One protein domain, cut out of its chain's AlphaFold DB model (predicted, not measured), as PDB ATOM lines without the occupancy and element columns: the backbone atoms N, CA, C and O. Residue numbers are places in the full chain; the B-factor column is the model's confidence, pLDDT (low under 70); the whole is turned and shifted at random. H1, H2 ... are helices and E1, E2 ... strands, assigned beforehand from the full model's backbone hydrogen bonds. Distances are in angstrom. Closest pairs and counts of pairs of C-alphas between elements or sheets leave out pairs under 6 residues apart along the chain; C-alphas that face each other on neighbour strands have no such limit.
ATOM      1  N   GLN A 240     109.424  89.259 147.213       89.94
ATOM      2  CA  GLN A 240     108.981  90.655 147.212       89.94
ATOM      3  C   GLN A 240     107.637  90.741 146.488       89.94
ATOM      4  O   GLN A 240     107.596  90.705 145.259       89.94
ATOM      5  N   ILE A 241     106.540  90.838 147.239       91.31
ATOM      6  CA  ILE A 241     105.182  90.935 146.690       91.31
ATOM      7  C   ILE A 241     104.540  92.237 147.169       91.31
ATOM      8  O   ILE A 241     104.517  92.533 148.360       91.31
ATOM      9  N   GLU A 242     104.030  93.029 146.231       92.69
ATOM     10  CA  GLU A 242     103.221  94.216 146.499       92.69
ATOM     11  C   GLU A 242     101.746  93.835 146.388       92.69
ATOM     12  O   GLU A 242     101.263  93.578 145.287       92.69
ATOM     13  N   ILE A 243     101.038  93.764 147.516       94.06
ATOM     14  CA  ILE A 243      99.599  93.481 147.526       94.06
ATOM     15  C   ILE A 243      98.851  94.700 146.979       94.06
ATOM     16  O   ILE A 243      99.014  95.815 147.473       94.06
ATOM     17  N   ILE A 244      98.054  94.480 145.934       93.94
ATOM     18  CA  ILE A 244      97.286  95.514 145.225       93.94
ATOM     19  C   ILE A 244      95.782  95.425 145.494       93.94
ATOM     20  O   ILE A 244      95.061  96.387 145.216       93.94
ATOM     21  N   GLU A 245      95.312  94.293 146.021       93.31
ATOM     22  CA  GLU A 245      93.935  94.067 146.456       93.31
ATOM     23  C   GLU A 245      93.915  93.001 147.566       93.31
ATOM     24  O   GLU A 245      94.562  91.963 147.438       93.31
ATOM     25  N   ASP A 246      93.170  93.241 148.644       94.38
ATOM     26  CA  ASP A 246      92.903  92.256 149.697       94.38
ATOM     27  C   ASP A 246      91.415  92.324 150.062       94.38
ATOM     28  O   ASP A 246      90.877  93.403 150.323       94.38
ATOM     29  N   ASN A 247      90.743  91.174 150.034       91.38
ATOM     30  CA  ASN A 247      89.367  91.001 150.478       91.38
ATOM     31  C   ASN A 247      89.181  89.619 151.153       91.38
ATOM     32  O   ASN A 247      90.085  88.782 151.178       91.38
ATOM     33  N   ALA A 248      87.988  89.352 151.695       89.44
ATOM     34  CA  ALA A 248      87.681  88.109 152.420       89.44
ATOM     35  C   ALA A 248      87.675  86.829 151.548       89.44
ATOM     36  O   ALA A 248      87.628  85.719 152.076       89.44
ATOM     37  N   VAL A 249      87.706  86.953 150.217       91.81
ATOM     38  CA  VAL A 249      87.755  85.823 149.272       91.81
ATOM     39  C   VAL A 249      89.169  85.606 148.738       91.81
ATOM     40  O   VAL A 249      89.569  84.454 148.573       91.81
ATOM     41  N   TYR A 250      89.932  86.669 148.470       93.88
ATOM     42  CA  TYR A 250      91.298  86.569 147.957       93.88
ATOM     43  C   TYR A 250      92.193  87.775 148.284       93.88
ATOM     44  O   TYR A 250      91.741  88.877 148.582       93.88
ATOM     45  N   GLU A 251      93.497  87.541 148.186       94.81
ATOM     46  CA  GLU A 251      94.577  88.530 148.161       94.81
ATOM     47  C   GLU A 251      95.243  88.460 146.776       94.81
ATOM     48  O   GLU A 251      95.544  87.368 146.288       94.81
ATOM     49  N   LEU A 252      95.451  89.610 146.133       95.25
ATOM     50  CA  LEU A 252      96.089  89.751 144.821       95.25
ATOM     51  C   LEU A 252      97.285  90.702 144.934       95.25
ATOM     52  O   LEU A 252      97.159  91.823 145.430       95.25
ATOM     53  N   GLY A 253      98.440  90.281 144.426       93.19
ATOM     54  CA  GLY A 253      99.677  91.051 144.464       93.19
ATOM     55  C   GLY A 253     100.512  90.955 143.192       93.19
ATOM     56  O   GLY A 253     100.337  90.061 142.365       93.19
ATOM     57  N   VAL A 254     101.450  91.888 143.047       91.44
ATOM     58  CA  VAL A 254     102.444  91.925 141.969       91.44
ATOM     59  C   VAL A 254     103.800  91.517 142.538       91.44
ATOM     60  O   VAL A 254     104.301  92.133 143.479       91.44
ATOM     61  N   MET A 255     104.407  90.485 141.960       89.06
ATOM     62  CA  MET A 255     105.737  90.014 142.339       89.06
ATOM     63  C   MET A 255     106.825  90.903 141.721       89.06
ATOM     64  O   MET A 255     106.764  91.262 140.544       89.06
ATOM     65  N   LYS A 256     107.846  91.244 142.510       84.31
ATOM     66  CA  LYS A 256     108.998  92.065 142.111       84.31
ATOM     67  C   LYS A 256     110.275  91.222 142.176       84.31
ATOM     68  O   LYS A 256     110.552  90.583 143.185       84.31
ATOM     69  N   GLY A 257     111.082  91.223 141.111       70.00
ATOM     70  CA  GLY A 257     112.400  90.573 141.105       70.00
ATOM     71  C   GLY A 257     112.745  89.836 139.809       70.00
ATOM     72  O   GLY A 257     112.158  90.082 138.762       70.00
ATOM     73  N   LYS A 258     113.738  88.937 139.892       51.94
ATOM     74  CA  LYS A 258     114.236  88.097 138.779       51.94
ATOM     75  C   LYS A 258     113.764  86.633 138.840       51.94
ATOM     76  O   LYS A 258     114.313  85.790 138.129       51.94
ATOM     77  N   GLN A 259     112.810  86.294 139.711       54.84
ATOM     78  CA  GLN A 259     112.200  84.959 139.687       54.84
ATOM     79  C   GLN A 259     111.416  84.768 138.374       54.84
ATOM     80  O   GLN A 259     111.039  85.738 137.722       54.84
ATOM     81  N   ARG A 260     111.261  83.512 137.935       51.91
ATOM     82  CA  ARG A 260     110.730  83.179 136.599       51.91
ATOM     83  C   ARG A 260     109.318  83.745 136.415       51.91
ATOM     84  O   ARG A 260     108.501  83.583 137.309       51.91
ATOM     85  N   ASN A 261     109.041  84.296 135.232       53.16
ATOM     86  CA  ASN A 261     107.870  85.114 134.878       53.16
ATOM     87  C   ASN A 261     106.465  84.549 135.187       53.16
ATOM     88  O   ASN A 261     105.495  85.251 134.947       53.16
ATOM     89  N   TYR A 262     106.305  83.314 135.658       72.56
ATOM     90  CA  TYR A 262     105.004  82.657 135.803       72.56
ATOM     91  C   TYR A 262     104.178  83.235 136.960       72.56
ATOM     92  O   TYR A 262     104.710  83.461 138.047       72.56
ATOM     93  N   GLY A 263     102.872  83.418 136.748       85.75
ATOM     94  CA  GLY A 263     101.941  83.732 137.830       85.75
ATOM     95  C   GLY A 263     101.810  82.588 138.840       85.75
ATOM     96  O   GLY A 263     101.931  81.414 138.481       85.75
ATOM     97  N   VAL A 264     101.556  82.931 140.102       90.75
ATOM     98  CA  VAL A 264     101.487  82.002 141.239       90.75
ATOM     99  C   VAL A 264     100.085  81.997 141.839       90.75
ATOM    100  O   VAL A 264      99.562  83.049 142.201       90.75
ATOM    101  N   VAL A 265      99.512  80.799 141.991       92.94
ATOM    102  CA  VAL A 265      98.207  80.560 142.623       92.94
ATOM    103  C   VAL A 265      98.393  79.776 143.923       92.94
ATOM    104  O   VAL A 265      99.031  78.721 143.938       92.94
ATOM    105  N   VAL A 266      97.805  80.277 145.006       91.94
ATOM    106  CA  VAL A 266      97.779  79.661 146.340       91.94
ATOM    107  C   VAL A 266      96.330  79.516 146.799       91.94
ATOM    108  O   VAL A 266      95.532  80.429 146.597       91.94
ATOM    109  N   VAL A 267      95.990  78.402 147.447       89.81
ATOM    110  CA  VAL A 267      94.711  78.213 148.152       89.81
ATOM    111  C   VAL A 267      95.004  78.001 149.637       89.81
ATOM    112  O   VAL A 267      95.759  77.101 150.009       89.81
ATOM    113  N   GLY A 268      94.470  78.879 150.490       88.44
ATOM    114  CA  GLY A 268      94.896  79.014 151.884       88.44
ATOM    115  C   GLY A 268      96.371  79.418 151.962       88.44
ATOM    116  O   GLY A 268      96.713  80.585 151.769       88.44
ATOM    117  N   ASP A 269      97.245  78.436 152.191       90.50
ATOM    118  CA  ASP A 269      98.711  78.575 152.202       90.50
ATOM    119  C   ASP A 269      99.443  77.542 151.325       90.50
ATOM    120  O   ASP A 269     100.673  77.517 151.300       90.50
ATOM    121  N   VAL A 270      98.703  76.719 150.573       89.50
ATOM    122  CA  VAL A 270      99.255  75.706 149.664       89.50
ATOM    123  C   VAL A 270      99.217  76.224 148.229       89.50
ATOM    124  O   VAL A 270      98.154  76.526 147.684       89.50
ATOM    125  N   ARG A 271     100.383  76.307 147.583       90.38
ATOM    126  CA  ARG A 271     100.492  76.577 146.146       90.38
ATOM    127  C   ARG A 271      99.918  75.409 145.343       90.38
ATOM    128  O   ARG A 271     100.246  74.252 145.609       90.38
ATOM    129  N   VAL A 272      99.121  75.724 144.325       87.75
ATOM    130  CA  VAL A 272      98.570  74.758 143.357       87.75
ATOM    131  C   VAL A 272      99.291  74.873 142.010       87.75
ATOM    132  O   VAL A 272      99.793  75.944 141.661       87.75
ATOM    133  N   ASP A 273      99.352  73.783 141.240       83.56
ATOM    134  CA  ASP A 273     100.011  73.779 139.924       83.56
ATOM    135  C   ASP A 273      99.079  74.333 138.831       83.56
ATOM    136  O   ASP A 273      98.478  73.613 138.031       83.56
ATOM    137  N   LYS A 274      98.900  75.658 138.854       84.25
ATOM    138  CA  LYS A 274      98.123  76.422 137.874       84.25
ATOM    139  C   LYS A 274      98.905  77.647 137.419       84.25
ATOM    140  O   LYS A 274      99.401  78.424 138.232       84.25
ATOM    141  N   THR A 275      98.967  77.847 136.105       73.44
ATOM    142  CA  THR A 275      99.509  79.064 135.494       73.44
ATOM    143  C   THR A 275      98.491  80.197 135.577       73.44
ATOM    144  O   THR A 275      97.422  80.102 134.975       73.44
ATOM    145  N   PHE A 276      98.846  81.276 136.271       82.06
ATOM    146  CA  PHE A 276      98.126  82.552 136.239       82.06
ATOM    147  C   PHE A 276      98.958  83.619 135.501       82.06
ATOM    148  O   PHE A 276      99.993  83.286 134.917       82.06
ATOM    149  N   GLU A 277      98.516  84.880 135.472       80.38
ATOM    150  CA  GLU A 277      99.178  85.923 134.676       80.38
ATOM    151  C   GLU A 277     100.614  86.207 135.123       80.38
ATOM    152  O   GLU A 277     100.920  86.221 136.318       80.38
ATOM    153  N   ASP A 278     101.484  86.494 134.155       83.12
ATOM    154  CA  ASP A 278     102.903  86.715 134.398       83.12
ATOM    155  C   ASP A 278     103.170  87.766 135.491       83.12
ATOM    156  O   ASP A 278     102.772  88.931 135.385       83.12
ATOM    157  N   ASN A 279     103.957  87.378 136.499       86.06
ATOM    158  CA  ASN A 279     104.323  88.171 137.683       86.06
ATOM    159  C   ASN A 279     103.170  88.513 138.654       86.06
ATOM    160  O   ASN A 279     103.385  89.306 139.574       86.06
ATOM    161  N   LEU A 280     101.976  87.927 138.510       90.31
ATOM    162  CA  LEU A 280     100.931  88.021 139.533       90.31
ATOM    163  C   LEU A 280     101.042  86.921 140.587       90.31
ATOM    164  O   LEU A 280     101.353  85.768 140.296       90.31
ATOM    165  N   PHE A 281     100.713  87.294 141.814       93.12
ATOM    166  CA  PHE A 281     100.478  86.411 142.942       93.12
ATOM    167  C   PHE A 281      98.999  86.496 143.325       93.12
ATOM    168  O   PHE A 281      98.495  87.600 143.526       93.12
ATOM    169  N   ILE A 282      98.315  85.361 143.459       94.81
ATOM    170  CA  ILE A 282      96.963  85.297 144.022       94.81
ATOM    171  C   ILE A 282      96.887  84.237 145.125       94.81
ATOM    172  O   ILE A 282      97.276  83.083 144.927       94.81
ATOM    173  N   ARG A 283      96.328  84.623 146.274       93.88
ATOM    174  CA  ARG A 283      95.935  83.724 147.361       93.88
ATOM    175  C   ARG A 283      94.422  83.711 147.497       93.88
ATOM    176  O   ARG A 283      93.821  84.707 147.883       93.88
ATOM    177  N   ILE A 284      93.818  82.560 147.251       93.44
ATOM    178  CA  ILE A 284      92.406  82.283 147.508       93.44
ATOM    179  C   ILE A 284      92.240  81.963 149.000       93.44
ATOM    180  O   ILE A 284      92.853  81.030 149.517       93.44
ATOM    181  N   LYS A 285      91.434  82.768 149.698       90.56
ATOM    182  CA  LYS A 285      91.181  82.715 151.150       90.56
ATOM    183  C   LYS A 285      89.902  81.954 151.521       90.56
ATOM    184  O   LYS A 285      89.779  81.500 152.657       90.56
ATOM    185  N   ALA A 286      88.969  81.799 150.583       87.31
ATOM    186  CA  ALA A 286      87.762  80.992 150.741       87.31
ATOM    187  C   ALA A 286      87.781  79.806 149.761       87.31
ATOM    188  O   ALA A 286      88.030  79.997 148.574       87.31
ATOM    189  N   GLU A 287      87.512  78.595 150.255       85.75
ATOM    190  CA  GLU A 287      87.430  77.353 149.461       85.75
ATOM    191  C   GLU A 287      86.048  76.670 149.604       85.75
ATOM    192  O   GLU A 287      85.936  75.457 149.748       85.75
ATOM    193  N   ASP A 288      84.973  77.464 149.664       84.94
ATOM    194  CA  ASP A 288      83.619  77.019 150.043       84.94
ATOM    195  C   ASP A 288      82.633  76.849 148.870       84.94
ATOM    196  O   ASP A 288      81.478  76.479 149.084       84.94
ATOM    197  N   GLY A 289      83.054  77.108 147.628       87.94
ATOM    198  CA  GLY A 289      82.174  77.001 146.462       87.94
ATOM    199  C   GLY A 289      81.034  78.027 146.408       87.94
ATOM    200  O   GLY A 289      80.126  77.862 145.583       87.94
ATOM    201  N   ARG A 290      81.041  79.067 147.261       91.06
ATOM    202  CA  ARG A 290      80.006  80.114 147.248       91.06
ATOM    203  C   ARG A 290      80.044  80.913 145.949       91.06
ATOM    204  O   ARG A 290      81.078  81.020 145.292       91.06
ATOM    205  N   LYS A 291      78.912  81.505 145.574       93.50
ATOM    206  CA  LYS A 291      78.897  82.524 144.522       93.50
ATOM    207  C   LYS A 291      79.269  83.884 145.106       93.50
ATOM    208  O   LYS A 291      78.878  84.193 146.230       93.50
ATOM    209  N   ILE A 292      79.967  84.687 144.318       92.50
ATOM    210  CA  ILE A 292      80.206  86.111 144.556       92.50
ATOM    211  C   ILE A 292      79.922  86.892 143.275       92.50
ATOM    212  O   ILE A 292      79.948  86.325 142.183       92.50
ATOM    213  N   GLU A 293      79.666  88.188 143.399       92.38
ATOM    214  CA  GLU A 293      79.597  89.083 142.247       92.38
ATOM    215  C   GLU A 293      80.995  89.635 141.941       92.38
ATOM    216  O   GLU A 293      81.668  90.164 142.825       92.38
ATOM    217  N   MET A 294      81.435  89.518 140.688       90.62
ATOM    218  CA  MET A 294      82.640  90.170 140.171       90.62
ATOM    219  C   MET A 294      82.307  90.802 138.824       90.62
ATOM    220  O   MET A 294      81.718  90.143 137.973       90.62
ATOM    221  N   LEU A 295      82.671  92.071 138.610       91.00
ATOM    222  CA  LEU A 295      82.431  92.792 137.344       91.00
ATOM    223  C   LEU A 295      80.959  92.735 136.842       91.00
ATOM    224  O   LEU A 295      80.695  92.761 135.639       91.00
ATOM    225  N   GLY A 296      79.989  92.640 137.758       89.00
ATOM    226  CA  GLY A 296      78.564  92.524 137.428       89.00
ATOM    227  C   GLY A 296      78.112  91.137 136.947       89.00
ATOM    228  O   GLY A 296      77.075  91.040 136.291       89.00
ATOM    229  N   VAL A 297      78.873  90.069 137.219       91.75
ATOM    230  CA  VAL A 297      78.465  88.674 136.961       91.75
ATOM    231  C   VAL A 297      78.703  87.773 138.178       91.75
ATOM    232  O   VAL A 297      79.609  88.001 138.977       91.75
ATOM    233  N   GLU A 298      77.892  86.721 138.317       93.00
ATOM    234  CA  GLU A 298      78.104  85.687 139.336       93.00
ATOM    235  C   GLU A 298      79.291  84.780 138.970       93.00
ATOM    236  O   GLU A 298      79.260  84.066 137.963       93.00
ATOM    237  N   VAL A 299      80.296  84.736 139.844       92.75
ATOM    238  CA  VAL A 299      81.469  83.854 139.758       92.75
ATOM    239  C   VAL A 299      81.456  82.896 140.947       92.75
ATOM    240  O   VAL A 299      81.122  83.291 142.067       92.75
ATOM    241  N   ARG A 300      81.803  81.620 140.738       92.44
ATOM    242  CA  ARG A 300      81.946  80.660 141.845       92.44
ATOM    243  C   ARG A 300      83.358  80.745 142.431       92.44
ATOM    244  O   ARG A 300      84.335  80.594 141.706       92.44
ATOM    245  N   VAL A 301      83.449  80.934 143.744       92.25
ATOM    246  CA  VAL A 301      84.675  80.746 144.534       92.25
ATOM    247  C   VAL A 301      85.162  79.294 144.375       92.25
ATOM    248  O   VAL A 301      84.322  78.398 144.274       92.25
ATOM    249  N   PRO A 302      86.477  79.009 144.336       91.56
ATOM    250  CA  PRO A 302      86.966  77.645 144.153       91.56
ATOM    251  C   PRO A 302      86.423  76.672 145.212       91.56
ATOM    252  O   PRO A 302      86.336  76.991 146.395       91.56
ATOM    253  N   GLU A 303      86.055  75.472 144.774       87.62
ATOM    254  CA  GLU A 303      85.496  74.395 145.601       87.62
ATOM    255  C   GLU A 303      86.465  73.199 145.521       87.62
ATOM    256  O   GLU A 303      86.687  72.696 144.414       87.62
ATOM    257  N   PRO A 304      87.098  72.757 146.625       81.31
ATOM    258  CA  PRO A 304      88.119  71.717 146.584       81.31
ATOM    259  C   PRO A 304      87.491  70.405 146.125       81.31
ATOM    260  O   PRO A 304      86.532  69.918 146.730       81.31
ATOM    261  N   LEU A 305      88.042  69.801 145.068       79.75
ATOM    262  CA  LEU A 305      87.680  68.427 144.750       79.75
ATOM    263  C   LEU A 305      88.216  67.503 145.854       79.75
ATOM    264  O   LEU A 305      89.199  67.841 146.517       79.75
ATOM    265  N   PRO A 306      87.615  66.320 146.069       67.38
ATOM    266  CA  PRO A 306      88.032  65.425 147.148       67.38
ATOM    267  C   PRO A 306      89.508  64.980 147.109       67.38
ATOM    268  O   PRO A 306      90.040  64.597 148.145       67.38
ATOM    269  N   ASN A 307      90.187  65.081 145.956       65.88
ATOM    270  CA  ASN A 307      91.637  64.864 145.827       65.88
ATOM    271  C   ASN A 307      92.498  66.006 146.421       65.88
ATOM    272  O   ASN A 307      93.631  65.791 146.861       65.88
ATOM    273  N   ARG A 308      91.944  67.225 146.480       68.00
ATOM    274  CA  ARG A 308      92.552  68.491 146.934       68.00
ATOM    275  C   ARG A 308      93.796  68.962 146.170       68.00
ATOM    276  O   ARG A 308      94.355  70.008 146.505       68.00
ATOM    277  N   ASP A 309      94.168  68.236 145.121       69.06
ATOM    278  CA  ASP A 309      95.066  68.688 144.056       69.06
ATOM    279  C   ASP A 309      94.320  69.602 143.065       69.06
ATOM    280  O   ASP A 309      94.897  70.538 142.512       69.06
ATOM    281  N   GLU A 310      93.016  69.366 142.879       79.88
ATOM    282  CA  GLU A 310      92.158  70.069 141.927       79.88
ATOM    283  C   GLU A 310      91.003  70.816 142.612       79.88
ATOM    284  O   GLU A 310      90.535  70.456 143.694       79.88
ATOM    285  N   TYR A 311      90.508  71.862 141.946       87.25
ATOM    286  CA  TYR A 311      89.462  72.746 142.458       87.25
ATOM    287  C   TYR A 311      88.447  73.055 141.361       87.25
ATOM    288  O   TYR A 311      88.777  73.575 140.291       87.25
ATOM    289  N   LYS A 312      87.182  72.773 141.647       88.50
ATOM    290  CA  LYS A 312      86.047  73.073 140.779       88.50
ATOM    291  C   LYS A 312      85.799  74.582 140.771       88.50
ATOM    292  O   LYS A 312      85.756  75.220 141.818       88.50
ATOM    293  N   GLY A 313      85.664  75.150 139.573       88.31
ATOM    294  CA  GLY A 313      85.494  76.593 139.364       88.31
ATOM    295  C   GLY A 313      86.787  77.420 139.390       88.31
ATOM    296  O   GLY A 313      86.727  78.600 139.067       88.31
ATOM    297  N   LEU A 314      87.954  76.840 139.702       90.94
ATOM    298  CA  LEU A 314      89.199  77.607 139.853       90.94
ATOM    299  C   LEU A 314      89.627  78.352 138.581       90.94
ATOM    300  O   LEU A 314      89.988  79.519 138.665       90.94
ATOM    301  N   ASP A 315      89.556  77.715 137.411       89.88
ATOM    302  CA  ASP A 315      89.941  78.369 136.151       89.88
ATOM    303  C   ASP A 315      88.977  79.513 135.770       89.88
ATOM    304  O   ASP A 315      89.406  80.522 135.218       89.88
ATOM    305  N   ASP A 316      87.693  79.389 136.130       89.94
ATOM    306  CA  ASP A 316      86.672  80.430 135.942       89.94
ATOM    307  C   ASP A 316      86.940  81.622 136.878       89.94
ATOM    308  O   ASP A 316      87.016  82.771 136.451       89.94
ATOM    309  N   PHE A 317      87.194  81.336 138.156       92.94
ATOM    310  CA  PHE A 317      87.551  82.329 139.165       92.94
ATOM    311  C   PHE A 317      88.829  83.105 138.800       92.94
ATOM    312  O   PHE A 317      88.843  84.336 138.836       92.94
ATOM    313  N   LEU A 318      89.890  82.402 138.387       92.38
ATOM    314  CA  LEU A 318      91.145  83.023 137.951       92.38
ATOM    315  C   LEU A 318      90.949  83.901 136.707       92.38
ATOM    316  O   LEU A 318      91.519  84.992 136.649       92.38
ATOM    317  N   MET A 319      90.118  83.478 135.746       91.38
ATOM    318  CA  MET A 319      89.772  84.290 134.573       91.38
ATOM    319  C   MET A 319      89.173  85.642 134.990       91.38
ATOM    320  O   MET A 319      89.630  86.680 134.508       91.38
ATOM    321  N   PHE A 320      88.207  85.659 135.915       93.25
ATOM    322  CA  PHE A 320      87.572  86.905 136.361       93.25
ATOM    323  C   PHE A 320      88.487  87.800 137.215       93.25
ATOM    324  O   PHE A 320      88.470  89.017 137.022       93.25
ATOM    325  N   VAL A 321      89.348  87.242 138.076       93.00
ATOM    326  CA  VAL A 321      90.342  88.042 138.828       93.00
ATOM    327  C   VAL A 321      91.380  88.674 137.886       93.00
ATOM    328  O   VAL A 321      91.683  89.865 138.003       93.00
ATOM    329  N   GLY A 322      91.899  87.916 136.911       91.94
ATOM    330  CA  GLY A 322      92.818  88.445 135.893       91.94
ATOM    331  C   GLY A 322      92.167  89.533 135.034       91.94
ATOM    332  O   GLY A 322      92.753  90.592 134.797       91.94
ATOM    333  N   LEU A 323      90.905  89.326 134.647       93.50
ATOM    334  CA  LEU A 323      90.113  90.301 133.900       93.50
ATOM    335  C   LEU A 323      89.914  91.614 134.678       93.50
ATOM    336  O   LEU A 323      90.152  92.690 134.123       93.50
ATOM    337  N   GLN A 324      89.562  91.535 135.966       92.50
ATOM    338  CA  GLN A 324      89.417  92.691 136.861       92.50
ATOM    339  C   GLN A 324      90.717  93.502 136.953       92.50
ATOM    340  O   GLN A 324      90.702  94.725 136.803       92.50
ATOM    341  N   TYR A 325      91.858  92.828 137.110       92.12
ATOM    342  CA  TYR A 325      93.173  93.468 137.128       92.12
ATOM    343  C   TYR A 325      93.528  94.163 135.800       92.12
ATOM    344  O   TYR A 325      94.037  95.288 135.810       92.12
ATOM    345  N   ARG A 326      93.224  93.554 134.644       92.50
ATOM    346  CA  ARG A 326      93.459  94.181 133.327       92.50
ATOM    347  C   ARG A 326      92.581  95.407 133.101       92.50
ATOM    348  O   ARG A 326      93.081  96.424 132.621       92.50
ATOM    349  N   ILE A 327      91.306  95.333 133.479       94.19
ATOM    350  CA  ILE A 327      90.363  96.458 133.421       94.19
ATOM    351  C   ILE A 327      90.856  97.603 134.314       94.19
ATOM    352  O   ILE A 327      90.980  98.736 133.844       94.19
ATOM    353  N   ARG A 328      91.260  97.303 135.554       92.25
ATOM    354  CA  ARG A 328      91.888  98.277 136.457       92.25
ATOM    355  C   ARG A 328      93.118  98.931 135.822       92.25
ATOM    356  O   ARG A 328      93.192 100.155 135.795       92.25
ATOM    357  N   LYS A 329      94.037  98.164 135.224       91.94
ATOM    358  CA  LYS A 329      95.229  98.725 134.554       91.94
ATOM    359  C   LYS A 329      94.936  99.553 133.303       91.94
ATOM    360  O   LYS A 329      95.739 100.415 132.946       91.94
ATOM    361  N   PHE A 330      93.809  99.330 132.637       94.38
ATOM    362  CA  PHE A 330      93.351 100.154 131.517       94.38
ATOM    363  C   PHE A 330      92.813 101.514 131.994       94.38
ATOM    364  O   PHE A 330      93.114 102.543 131.384       94.38
ATOM    365  N   ILE A 331      92.108 101.528 133.130       94.06
ATOM    366  CA  ILE A 331      91.652 102.747 133.817       94.06
ATOM    367  C   ILE A 331      92.846 103.512 134.422       94.06
ATOM    368  O   ILE A 331      92.962 104.716 134.223       94.06
ATOM    369  N   GLU A 332      93.800 102.832 135.069       93.00
ATOM    370  CA  GLU A 332      95.021 103.451 135.627       93.00
ATOM    371  C   GLU A 332      95.904 104.120 134.550       93.00
ATOM    372  O   GLU A 332      96.607 105.088 134.834       93.00
ATOM    373  N   LYS A 333      95.846 103.652 133.293       92.31
ATOM    374  CA  LYS A 333      96.491 104.297 132.129       92.31
ATOM    375  C   LYS A 333      95.674 105.456 131.531       92.31
ATOM    376  O   LYS A 333      96.148 106.122 130.608       92.31
ATOM    377  N   GLY A 334      94.465 105.707 132.032       91.94
ATOM    378  CA  GLY A 334      93.555 106.739 131.539       91.94
ATOM    379  C   GLY A 334      93.017 106.462 130.132       91.94
ATOM    380  O   GLY A 334      92.872 107.404 129.346       91.94
ATOM    381  N   TYR A 335      92.803 105.189 129.769       93.12
ATOM    382  CA  TYR A 335      92.217 104.810 128.474       93.12
ATOM    383  C   TYR A 335      90.682 104.737 128.487       93.12
ATOM    384  O   TYR A 335      90.054 104.861 127.435       93.12
ATOM    385  N   ASP A 336      90.081 104.629 129.669       92.44
ATOM    386  CA  ASP A 336      88.646 104.751 129.947       92.44
ATOM    387  C   ASP A 336      88.019 106.016 129.326       92.44
ATOM    388  O   ASP A 336      86.959 105.944 128.703       92.44
ATOM    389  N   ARG A 337      88.721 107.159 129.369       93.12
ATOM    390  CA  ARG A 337      88.268 108.428 128.763       93.12
ATOM    391  C   ARG A 337      87.934 108.314 127.270       93.12
ATOM    392  O   ARG A 337      87.137 109.093 126.745       93.12
ATOM    393  N   PHE A 338      88.538 107.353 126.565       94.06
ATOM    394  CA  PHE A 338      88.294 107.144 125.141       94.06
ATOM    395  C   PHE A 338      86.987 106.400 124.851       94.06
ATOM    396  O   PHE A 338      86.483 106.530 123.739       94.06
ATOM    397  N   LEU A 339      86.389 105.704 125.831       92.38
ATOM    398  CA  LEU A 339      85.145 104.939 125.653       92.38
ATOM    399  C   LEU A 339      84.011 105.797 125.072       92.38
ATOM    400  O   LEU A 339      83.268 105.326 124.211       92.38
ATOM    401  N   ASN A 340      83.914 107.061 125.502       89.69
ATOM    402  CA  ASN A 340      82.906 108.040 125.070       89.69
ATOM    403  C   ASN A 340      83.494 109.252 124.314       89.69
ATOM    404  O   ASN A 340      82.786 110.230 124.082       89.69
ATOM    405  N   SER A 341      84.771 109.204 123.919       91.44
ATOM    406  CA  SER A 341      85.414 110.267 123.127       91.44
ATOM    407  C   SER A 341      84.919 110.295 121.675       91.44
ATOM    408  O   SER A 341      84.499 109.270 121.134       91.44
ATOM    409  N   SER A 342      85.027 111.448 121.002       91.81
ATOM    410  CA  SER A 342      84.794 111.495 119.553       91.81
ATOM    411  C   SER A 342      85.918 110.784 118.791       91.81
ATOM    412  O   SER A 342      87.046 110.645 119.274       91.81
ATOM    413  N   VAL A 343      85.638 110.385 117.546       92.88
ATOM    414  CA  VAL A 343      86.641 109.793 116.644       92.88
ATOM    415  C   VAL A 343      87.853 110.720 116.463       92.88
ATOM    416  O   VAL A 343      88.980 110.240 116.369       92.88
ATOM    417  N   LEU A 344      87.657 112.044 116.482       89.31
ATOM    418  CA  LEU A 344      88.746 113.015 116.340       89.31
ATOM    419  C   LEU A 344      89.610 113.114 117.595       89.31
ATOM    420  O   LEU A 344      90.830 113.201 117.474       89.31
ATOM    421  N   ASP A 345      89.016 113.044 118.785       90.69
ATOM    422  CA  ASP A 345      89.769 113.078 120.044       90.69
ATOM    423  C   ASP A 345      90.582 111.790 120.225       90.69
ATOM    424  O   ASP A 345      91.737 111.832 120.651       90.69
ATOM    425  N   ILE A 346      90.032 110.653 119.785       92.94
ATOM    426  CA  ILE A 346      90.749 109.377 119.676       92.94
ATOM    427  C   ILE A 346      91.927 109.512 118.685       92.94
ATOM    428  O   ILE A 346      93.064 109.226 119.052       92.94
ATOM    429  N   ILE A 347      91.711 110.029 117.467       92.75
ATOM    430  CA  ILE A 347      92.773 110.245 116.454       92.75
ATOM    431  C   ILE A 347      93.862 111.238 116.916       92.75
ATOM    432  O   ILE A 347      95.003 111.152 116.445       92.75
ATOM    433  N   ARG A 348      93.525 112.205 117.778       87.88
ATOM    434  CA  ARG A 348      94.437 113.255 118.272       87.88
ATOM    435  C   ARG A 348      95.212 112.849 119.524       87.88
ATOM    436  O   ARG A 348      96.387 113.186 119.630       87.88
ATOM    437  N   HIS A 349      94.569 112.156 120.464       87.12
ATOM    438  CA  HIS A 349      95.094 111.959 121.821       87.12
ATOM    439  C   HIS A 349      95.330 110.492 122.204       87.12
ATOM    440  O   HIS A 349      96.027 110.238 123.191       87.12
ATOM    441  N   ALA A 350      94.799 109.515 121.458       83.50
ATOM    442  CA  ALA A 350      95.110 108.106 121.681       83.50
ATOM    443  C   ALA A 350      96.329 107.668 120.855       83.50
ATOM    444  O   ALA A 350      96.402 107.858 119.640       83.50
ATOM    445  N   ARG A 351      97.265 106.967 121.500       92.25
ATOM    446  CA  ARG A 351      98.269 106.161 120.796       92.25
ATOM    447  C   ARG A 351      97.584 104.896 120.280       92.25
ATOM    448  O   ARG A 351      97.601 103.877 120.961       92.25
ATOM    449  N   LEU A 352      96.951 104.971 119.107       91.69
ATOM    450  CA  LEU A 352      96.030 103.941 118.598       91.69
ATOM    451  C   LEU A 352      96.561 102.501 118.726       91.69
ATOM    452  O   LEU A 352      95.846 101.651 119.236       91.69
ATOM    453  N   LYS A 353      97.818 102.233 118.342       92.62
ATOM    454  CA  LYS A 353      98.431 100.886 118.410       92.62
ATOM    455  C   LYS A 353      98.784 100.426 119.835       92.62
ATOM    456  O   LYS A 353      98.924  99.231 120.073       92.62
ATOM    457  N   GLU A 354      98.916 101.352 120.784       93.69
ATOM    458  CA  GLU A 354      99.066 101.043 122.214       93.69
ATOM    459  C   GLU A 354      97.690 100.739 122.826       93.69
ATOM    460  O   GLU A 354      97.506  99.688 123.429       93.69
ATOM    461  N   LEU A 355      96.692 101.590 122.551       94.12
ATOM    462  CA  LEU A 355      95.298 101.387 122.960       94.12
ATOM    463  C   LEU A 355      94.734 100.058 122.425       94.12
ATOM    464  O   LEU A 355      94.193  99.273 123.196       94.12
ATOM    465  N   GLU A 356      94.912  99.765 121.133       95.25
ATOM    466  CA  GLU A 356      94.454  98.516 120.508       95.25
ATOM    467  C   GLU A 356      95.062  97.280 121.181       95.25
ATOM    468  O   GLU A 356      94.356  96.308 121.448       95.25
ATOM    469  N   LYS A 357      96.359  97.328 121.513       93.94
ATOM    470  CA  LYS A 357      97.056  96.246 122.216       93.94
ATOM    471  C   LYS A 357      96.469  96.008 123.608       93.94
ATOM    472  O   LYS A 357      96.246  94.860 123.976       93.94
ATOM    473  N   GLU A 358      96.206  97.065 124.370       93.19
ATOM    474  CA  GLU A 358      95.663  96.965 125.732       93.19
ATOM    475  C   GLU A 358      94.195  96.501 125.731       93.19
ATOM    476  O   GLU A 358      93.818  95.642 126.529       93.19
ATOM    477  N   MET A 359      93.382  96.959 124.772       93.94
ATOM    478  CA  MET A 359      92.028  96.424 124.561       93.94
ATOM    479  C   MET A 359      92.065  94.945 124.162       93.94
ATOM    480  O   MET A 359      91.315  94.133 124.706       93.94
ATOM    481  N   ARG A 360      92.980  94.560 123.263       92.44
ATOM    482  CA  ARG A 360      93.188  93.158 122.888       92.44
ATOM    483  C   ARG A 360      93.633  92.320 124.089       92.44
ATOM    484  O   ARG A 360      93.122  91.224 124.262       92.44
ATOM    485  N   HIS A 361      94.498  92.843 124.962       90.19
ATOM    486  CA  HIS A 361      94.899  92.170 126.201       90.19
ATOM    487  C   HIS A 361      93.717  91.921 127.156       90.19
ATOM    488  O   HIS A 361      93.657  90.840 127.737       90.19
ATOM    489  N   ILE A 362      92.790  92.872 127.329       93.00
ATOM    490  CA  ILE A 362      91.554  92.648 128.108       93.00
ATOM    491  C   ILE A 362      90.717  91.546 127.451       93.00
ATOM    492  O   ILE A 362      90.359  90.560 128.089       93.00
ATOM    493  N   LYS A 363      90.447  91.686 126.152       91.38
ATOM    494  CA  LYS A 363      89.563  90.784 125.409       91.38
ATOM    495  C   LYS A 363      90.106  89.357 125.300       91.38
ATOM    496  O   LYS A 363      89.337  88.404 125.383       91.38
ATOM    497  N   ASP A 364      91.418  89.194 125.162       88.88
ATOM    498  CA  ASP A 364      92.071  87.883 125.127       88.88
ATOM    499  C   ASP A 364      92.053  87.166 126.486       88.88
ATOM    500  O   ASP A 364      92.156  85.942 126.505       88.88
ATOM    501  N   ALA A 365      91.865  87.876 127.608       86.69
ATOM    502  CA  ALA A 365      91.646  87.244 128.912       86.69
ATOM    503  C   ALA A 365      90.250  86.602 129.027       86.69
ATOM    504  O   ALA A 365      90.092  85.611 129.726       86.69
ATOM    505  N   ALA A 366      89.261  87.090 128.270       86.56
ATOM    506  CA  ALA A 366      87.926  86.493 128.167       86.56
ATOM    507  C   ALA A 366      87.869  85.257 127.234       86.56
ATOM    508  O   ALA A 366      86.792  84.902 126.747       86.56
ATOM    509  N   ARG A 367      89.006  84.614 126.917       80.38
ATOM    510  CA  ARG A 367      89.078  83.445 126.020       80.38
ATOM    511  C   ARG A 367      89.222  82.130 126.776       80.38
ATOM    512  O   ARG A 367      90.205  81.907 127.473       80.38
ATOM    513  N   SER A 368      88.322  81.195 126.484       65.25
ATOM    514  CA  SER A 368      88.382  79.803 126.929       65.25
ATOM    515  C   SER A 368      88.464  78.878 125.711       65.25
ATOM    516  O   SER A 368      87.627  78.941 124.813       65.25
ATOM    517  N   TRP A 369      89.521  78.061 125.632       51.81
ATOM    518  CA  TRP A 369      89.742  77.028 124.600       51.81
ATOM    519  C   TRP A 369      89.474  77.451 123.131       51.81
ATOM    520  O   TRP A 369      89.085  76.629 122.302       51.81
ATOM    521  N   ARG A 370      89.806  78.711 122.792       56.78
ATOM    522  CA  ARG A 370      89.657  79.426 121.490       56.78
ATOM    523  C   ARG A 370      88.325  80.147 121.247       56.78
ATOM    524  O   ARG A 370      88.282  80.984 120.346       56.78
ATOM    525  N   THR A 371      87.287  79.896 122.033       74.56
ATOM    526  CA  THR A 371      86.063  80.716 122.060       74.56
ATOM    527  C   THR A 371      86.186  81.840 123.092       74.56
ATOM    528  O   THR A 371      87.041  81.780 123.974       74.56
ATOM    529  N   TYR A 372      85.365  82.886 122.981       83.56
ATOM    530  CA  TYR A 372      85.198  83.857 124.068       83.56
ATOM    531  C   TYR A 372      84.099  83.368 125.020       83.56
ATOM    532  O   TYR A 372      83.111  82.807 124.549       83.56
ATOM    533  N   ASP A 373      84.261  83.574 126.327       88.25
ATOM    534  CA  ASP A 373      83.183  83.360 127.297       88.25
ATOM    535  C   ASP A 373      82.243  84.578 127.291       88.25
ATOM    536  O   ASP A 373      82.678  85.720 127.451       88.25
ATOM    537  N   GLU A 374      80.947  84.347 127.079       90.62
ATOM    538  CA  GLU A 374      79.956  85.420 126.943       90.62
ATOM    539  C   GLU A 374      79.729  86.193 128.252       90.62
ATOM    540  O   GLU A 374      79.488  87.401 128.207       90.62
ATOM    541  N   ARG A 375      79.892  85.552 129.421       92.75
ATOM    542  CA  ARG A 375      79.841  86.223 130.732       92.75
ATOM    543  C   ARG A 375      81.063  87.115 130.916       92.75
ATOM    544  O   ARG A 375      80.932  88.220 131.427       92.75
ATOM    545  N   ALA A 376      82.238  86.665 130.473       92.44
ATOM    546  CA  ALA A 376      83.460  87.468 130.516       92.44
ATOM    547  C   ALA A 376      83.405  88.666 129.549       92.44
ATOM    548  O   ALA A 376      83.858  89.755 129.897       92.44
ATOM    549  N   LEU A 377      82.788  88.518 128.369       93.31
ATOM    550  CA  LEU A 377      82.507  89.653 127.479       93.31
ATOM    551  C   LEU A 377      81.474  90.626 128.077       93.31
ATOM    552  O   LEU A 377      81.676  91.837 127.997       93.31
ATOM    553  N   ALA A 378      80.410  90.122 128.710       92.62
ATOM    554  CA  ALA A 378      79.438  90.958 129.416       92.62
ATOM    555  C   ALA A 378      80.081  91.716 130.591       92.62
ATOM    556  O   ALA A 378      79.865  92.914 130.736       92.62
ATOM    557  N   ALA A 379      80.945  91.058 131.368       94.50
ATOM    558  CA  ALA A 379      81.715  91.663 132.453       94.50
ATOM    559  C   ALA A 379      82.633  92.810 131.982       94.50
ATOM    560  O   ALA A 379      82.752  93.824 132.671       94.50
ATOM    561  N   ILE A 380      83.245  92.691 130.793       95.81
ATOM    562  CA  ILE A 380      84.017  93.788 130.182       95.81
ATOM    563  C   ILE A 380      83.114  94.989 129.891       95.81
ATOM    564  O   ILE A 380      83.461  96.105 130.264       95.81
ATOM    565  N   GLU A 381      81.970  94.785 129.236       94.50
ATOM    566  CA  GLU A 381      81.081  95.887 128.838       94.50
ATOM    567  C   GLU A 381      80.340  96.503 130.044       94.50
ATOM    568  O   GLU A 381      80.103  97.708 130.060       94.50
ATOM    569  N   ASN A 382      80.055  95.717 131.091       92.94
ATOM    570  CA  ASN A 382      79.546  96.198 132.381       92.94
ATOM    571  C   ASN A 382      80.549  97.137 133.075       92.94
ATOM    572  O   ASN A 382      80.173  98.201 133.564       92.94
ATOM    573  N   ALA A 383      81.824  96.739 133.131       94.19
ATOM    574  CA  ALA A 383      82.873  97.485 133.824       94.19
ATOM    575  C   ALA A 383      83.463  98.640 132.990       94.19
ATOM    576  O   ALA A 383      83.980  99.605 133.552       94.19
ATOM    577  N   LEU A 384      83.384  98.557 131.658       95.50
ATOM    578  CA  LEU A 384      83.833  99.576 130.704       95.50
ATOM    579  C   LEU A 384      82.738  99.854 129.643       95.50
ATOM    580  O   LEU A 384      82.906  99.476 128.481       95.50
ATOM    581  N   PRO A 385      81.626 100.535 129.988       94.94
ATOM    582  CA  PRO A 385      80.534 100.781 129.044       94.94
ATOM    583  C   PRO A 385      80.985 101.523 127.779       94.94
ATOM    584  O   PRO A 385      81.520 102.634 127.836       94.94
ATOM    585  N   GLY A 386      80.751 100.913 126.617       94.38
ATOM    586  CA  GLY A 386      81.243 101.360 125.317       94.38
ATOM    587  C   GLY A 386      82.534 100.675 124.847       94.38
ATOM    588  O   GLY A 386      83.058 101.075 123.803       94.38
ATOM    589  N   PHE A 387      83.060  99.666 125.550       95.88
ATOM    590  CA  PHE A 387      84.312  98.987 125.191       95.88
ATOM    591  C   PHE A 387      84.244  98.341 123.805       95.88
ATOM    592  O   PHE A 387      85.105  98.614 122.965       95.88
ATOM    593  N   ALA A 388      83.199  97.566 123.504       93.75
ATOM    594  CA  ALA A 388      83.023  96.940 122.191       93.75
ATOM    595  C   ALA A 388      82.895  97.980 121.057       93.75
ATOM    596  O   ALA A 388      83.377  97.768 119.938       93.75
ATOM    597  N   ARG A 389      82.295  99.146 121.347       94.56
ATOM    598  CA  ARG A 389      82.215 100.288 120.418       94.56
ATOM    599  C   ARG A 389      83.593 100.907 120.176       94.56
ATOM    600  O   ARG A 389      83.932 101.190 119.022       94.56
ATOM    601  N   LEU A 390      84.386 101.109 121.228       95.56
ATOM    602  CA  LEU A 390      85.739 101.654 121.124       95.56
ATOM    603  C   LEU A 390      86.680 100.681 120.394       95.56
ATOM    604  O   LEU A 390      87.382 101.113 119.486       95.56
ATOM    605  N   GLU A 391      86.639  99.380 120.698       94.81
ATOM    606  CA  GLU A 391      87.472  98.357 120.044       94.81
ATOM    607  C   GLU A 391      87.226  98.354 118.531       94.81
ATOM    608  O   GLU A 391      88.158  98.466 117.733       94.81
ATOM    609  N   LYS A 392      85.948  98.310 118.130       94.44
ATOM    610  CA  LYS A 392      85.535  98.385 116.725       94.44
ATOM    611  C   LYS A 392      86.009  99.678 116.055       94.44
ATOM    612  O   LYS A 392      86.478  99.641 114.920       94.44
ATOM    613  N   THR A 393      85.925 100.805 116.762       95.25
ATOM    614  CA  THR A 393      86.375 102.116 116.271       95.25
ATOM    615  C   THR A 393      87.890 102.139 116.053       95.25
ATOM    616  O   THR A 393      88.341 102.494 114.968       95.25
ATOM    617  N   VAL A 394      88.684 101.696 117.033       95.31
ATOM    618  CA  VAL A 394      90.153 101.645 116.945       95.31
ATOM    619  C   VAL A 394      90.612 100.674 115.849       95.31
ATOM    620  O   VAL A 394      91.507 101.017 115.078       95.31
ATOM    621  N   ARG A 395      89.952  99.517 115.700       95.12
ATOM    622  CA  ARG A 395      90.208  98.554 114.616       95.12
ATOM    623  C   ARG A 395      90.016  99.175 113.229       95.12
ATOM    624  O   ARG A 395      90.881  99.031 112.369       95.12
TER     625      ARG A 395
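This is residues 240 to 395 of the 845 residues of the protein "ATP-binding region ATPase domain protein" of Ferroglobus placidus (strain DSM 10642 / AEDII12DO) (UniProt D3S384). One long helix, H1, forms the core of an elongated body: the half nearer its first residue packs on one face of a strongly twisted sheet of five strands, the small hairpin E6 and E7 and the helix H4 cover a second side of it, and H3 runs back along it on a side turned away from the sheet. H5 packs on H3, and H2 lies out at one end of the longest axis, opposite the loop of residues 301 to 313 at the other. The printed part has 156 residues, with seven named strands followed by five named helices. The larger sheet is mixed, in the order E1, E2, E5, E3, E4, and the class is mixed, helices and strands. The whole is compact, with a radius of gyration of the C-alphas of 16.8 A, and spans 56 by 35 by 28 A.

E1, residues 240 to 246, begins at C-alpha 240 (108.981, 90.655, 147.212) and is 16.3 A long. E2, residues 250 to 256, measures 19.4 A. E3 is residues 263 to 267, E4 residues 270 to 276, 15.1 A, and E5 residues 280 to 284. The short strands E6, residues 291 to 294, and E7, residues 297 to 300, come next. H1, residues 314 to 332, starts at C-alpha 314 (89.199, 77.607, 139.853) and is 26.8 A long. H2 is residues 343 to 349, H3 residues 352 to 365, 20.1 A, and H4 residues 374 to 383, 14.2 A. H5, residues 387 to 395, ends at C-alpha 395 (90.208, 98.554, 114.616).

E1 and E2 are a hairpin, with N 242 and O 254 within hydrogen-bond range at 2.9 A. E2 and E5 are antiparallel, with N 253 and O 281 at 2.8 A. E5 and E3 are parallel at 11 degrees, with N 284 and O 266 at 2.8 A. E3 and the edge strand E4 are a hairpin, with N 267 and O 270 at 2.9 A. H1 is on this sheet at a height of 8.9 A, in two layers, a helix on one face of a sheet. It lies over E5 and, only just, over E3, on which 3 of its C-alphas fall, and runs slantwise to the strands, at 48 degrees to E5 on the local plane. E6 and E7 are a hairpin, with N 292 and O 299 at 2.9 A; the closest C-alphas of E7 and H1 are those of Val 299 and Phe 317, 6.3 A apart. H1 and H3 touch, closest at the C-alphas of Arg 326 and Ile 362, 5.8 A, at a shallow tilt of 21 degrees, opposite ways. H1 touches H4 with residues 320 to 327 alone, closest at the C-alphas of Phe 320 and Ala 376, 7.2 A, at a shallow tilt of 29 degrees, the same way. H3 and H5 touch at a steep tilt of 46 degrees, with the C-alphas of Glu 356 and Val 394 closest at 6.4 A. H2 and H5 are close but not clearly touching, with the C-alphas of Val 343 and Thr 393 closest at 7.7 A. Every O i to N i+4 pair is within hydrogen-bond range in H1, H2, H4 and H5, and 9 of 10 are in H3.

The two C-alphas farthest apart are those of Pro 306 and Leu 344, at 56.7 A. The printed part has no cut. The link from E7 to H1, with 13 residues, is long; in it residues 303 to 304 pair with residues 311 to 312, antiparallel. The mean pLDDT of the printed part is 88.4, and residues 258 to 261, 306 to 309 and 368 to 370 are under 70.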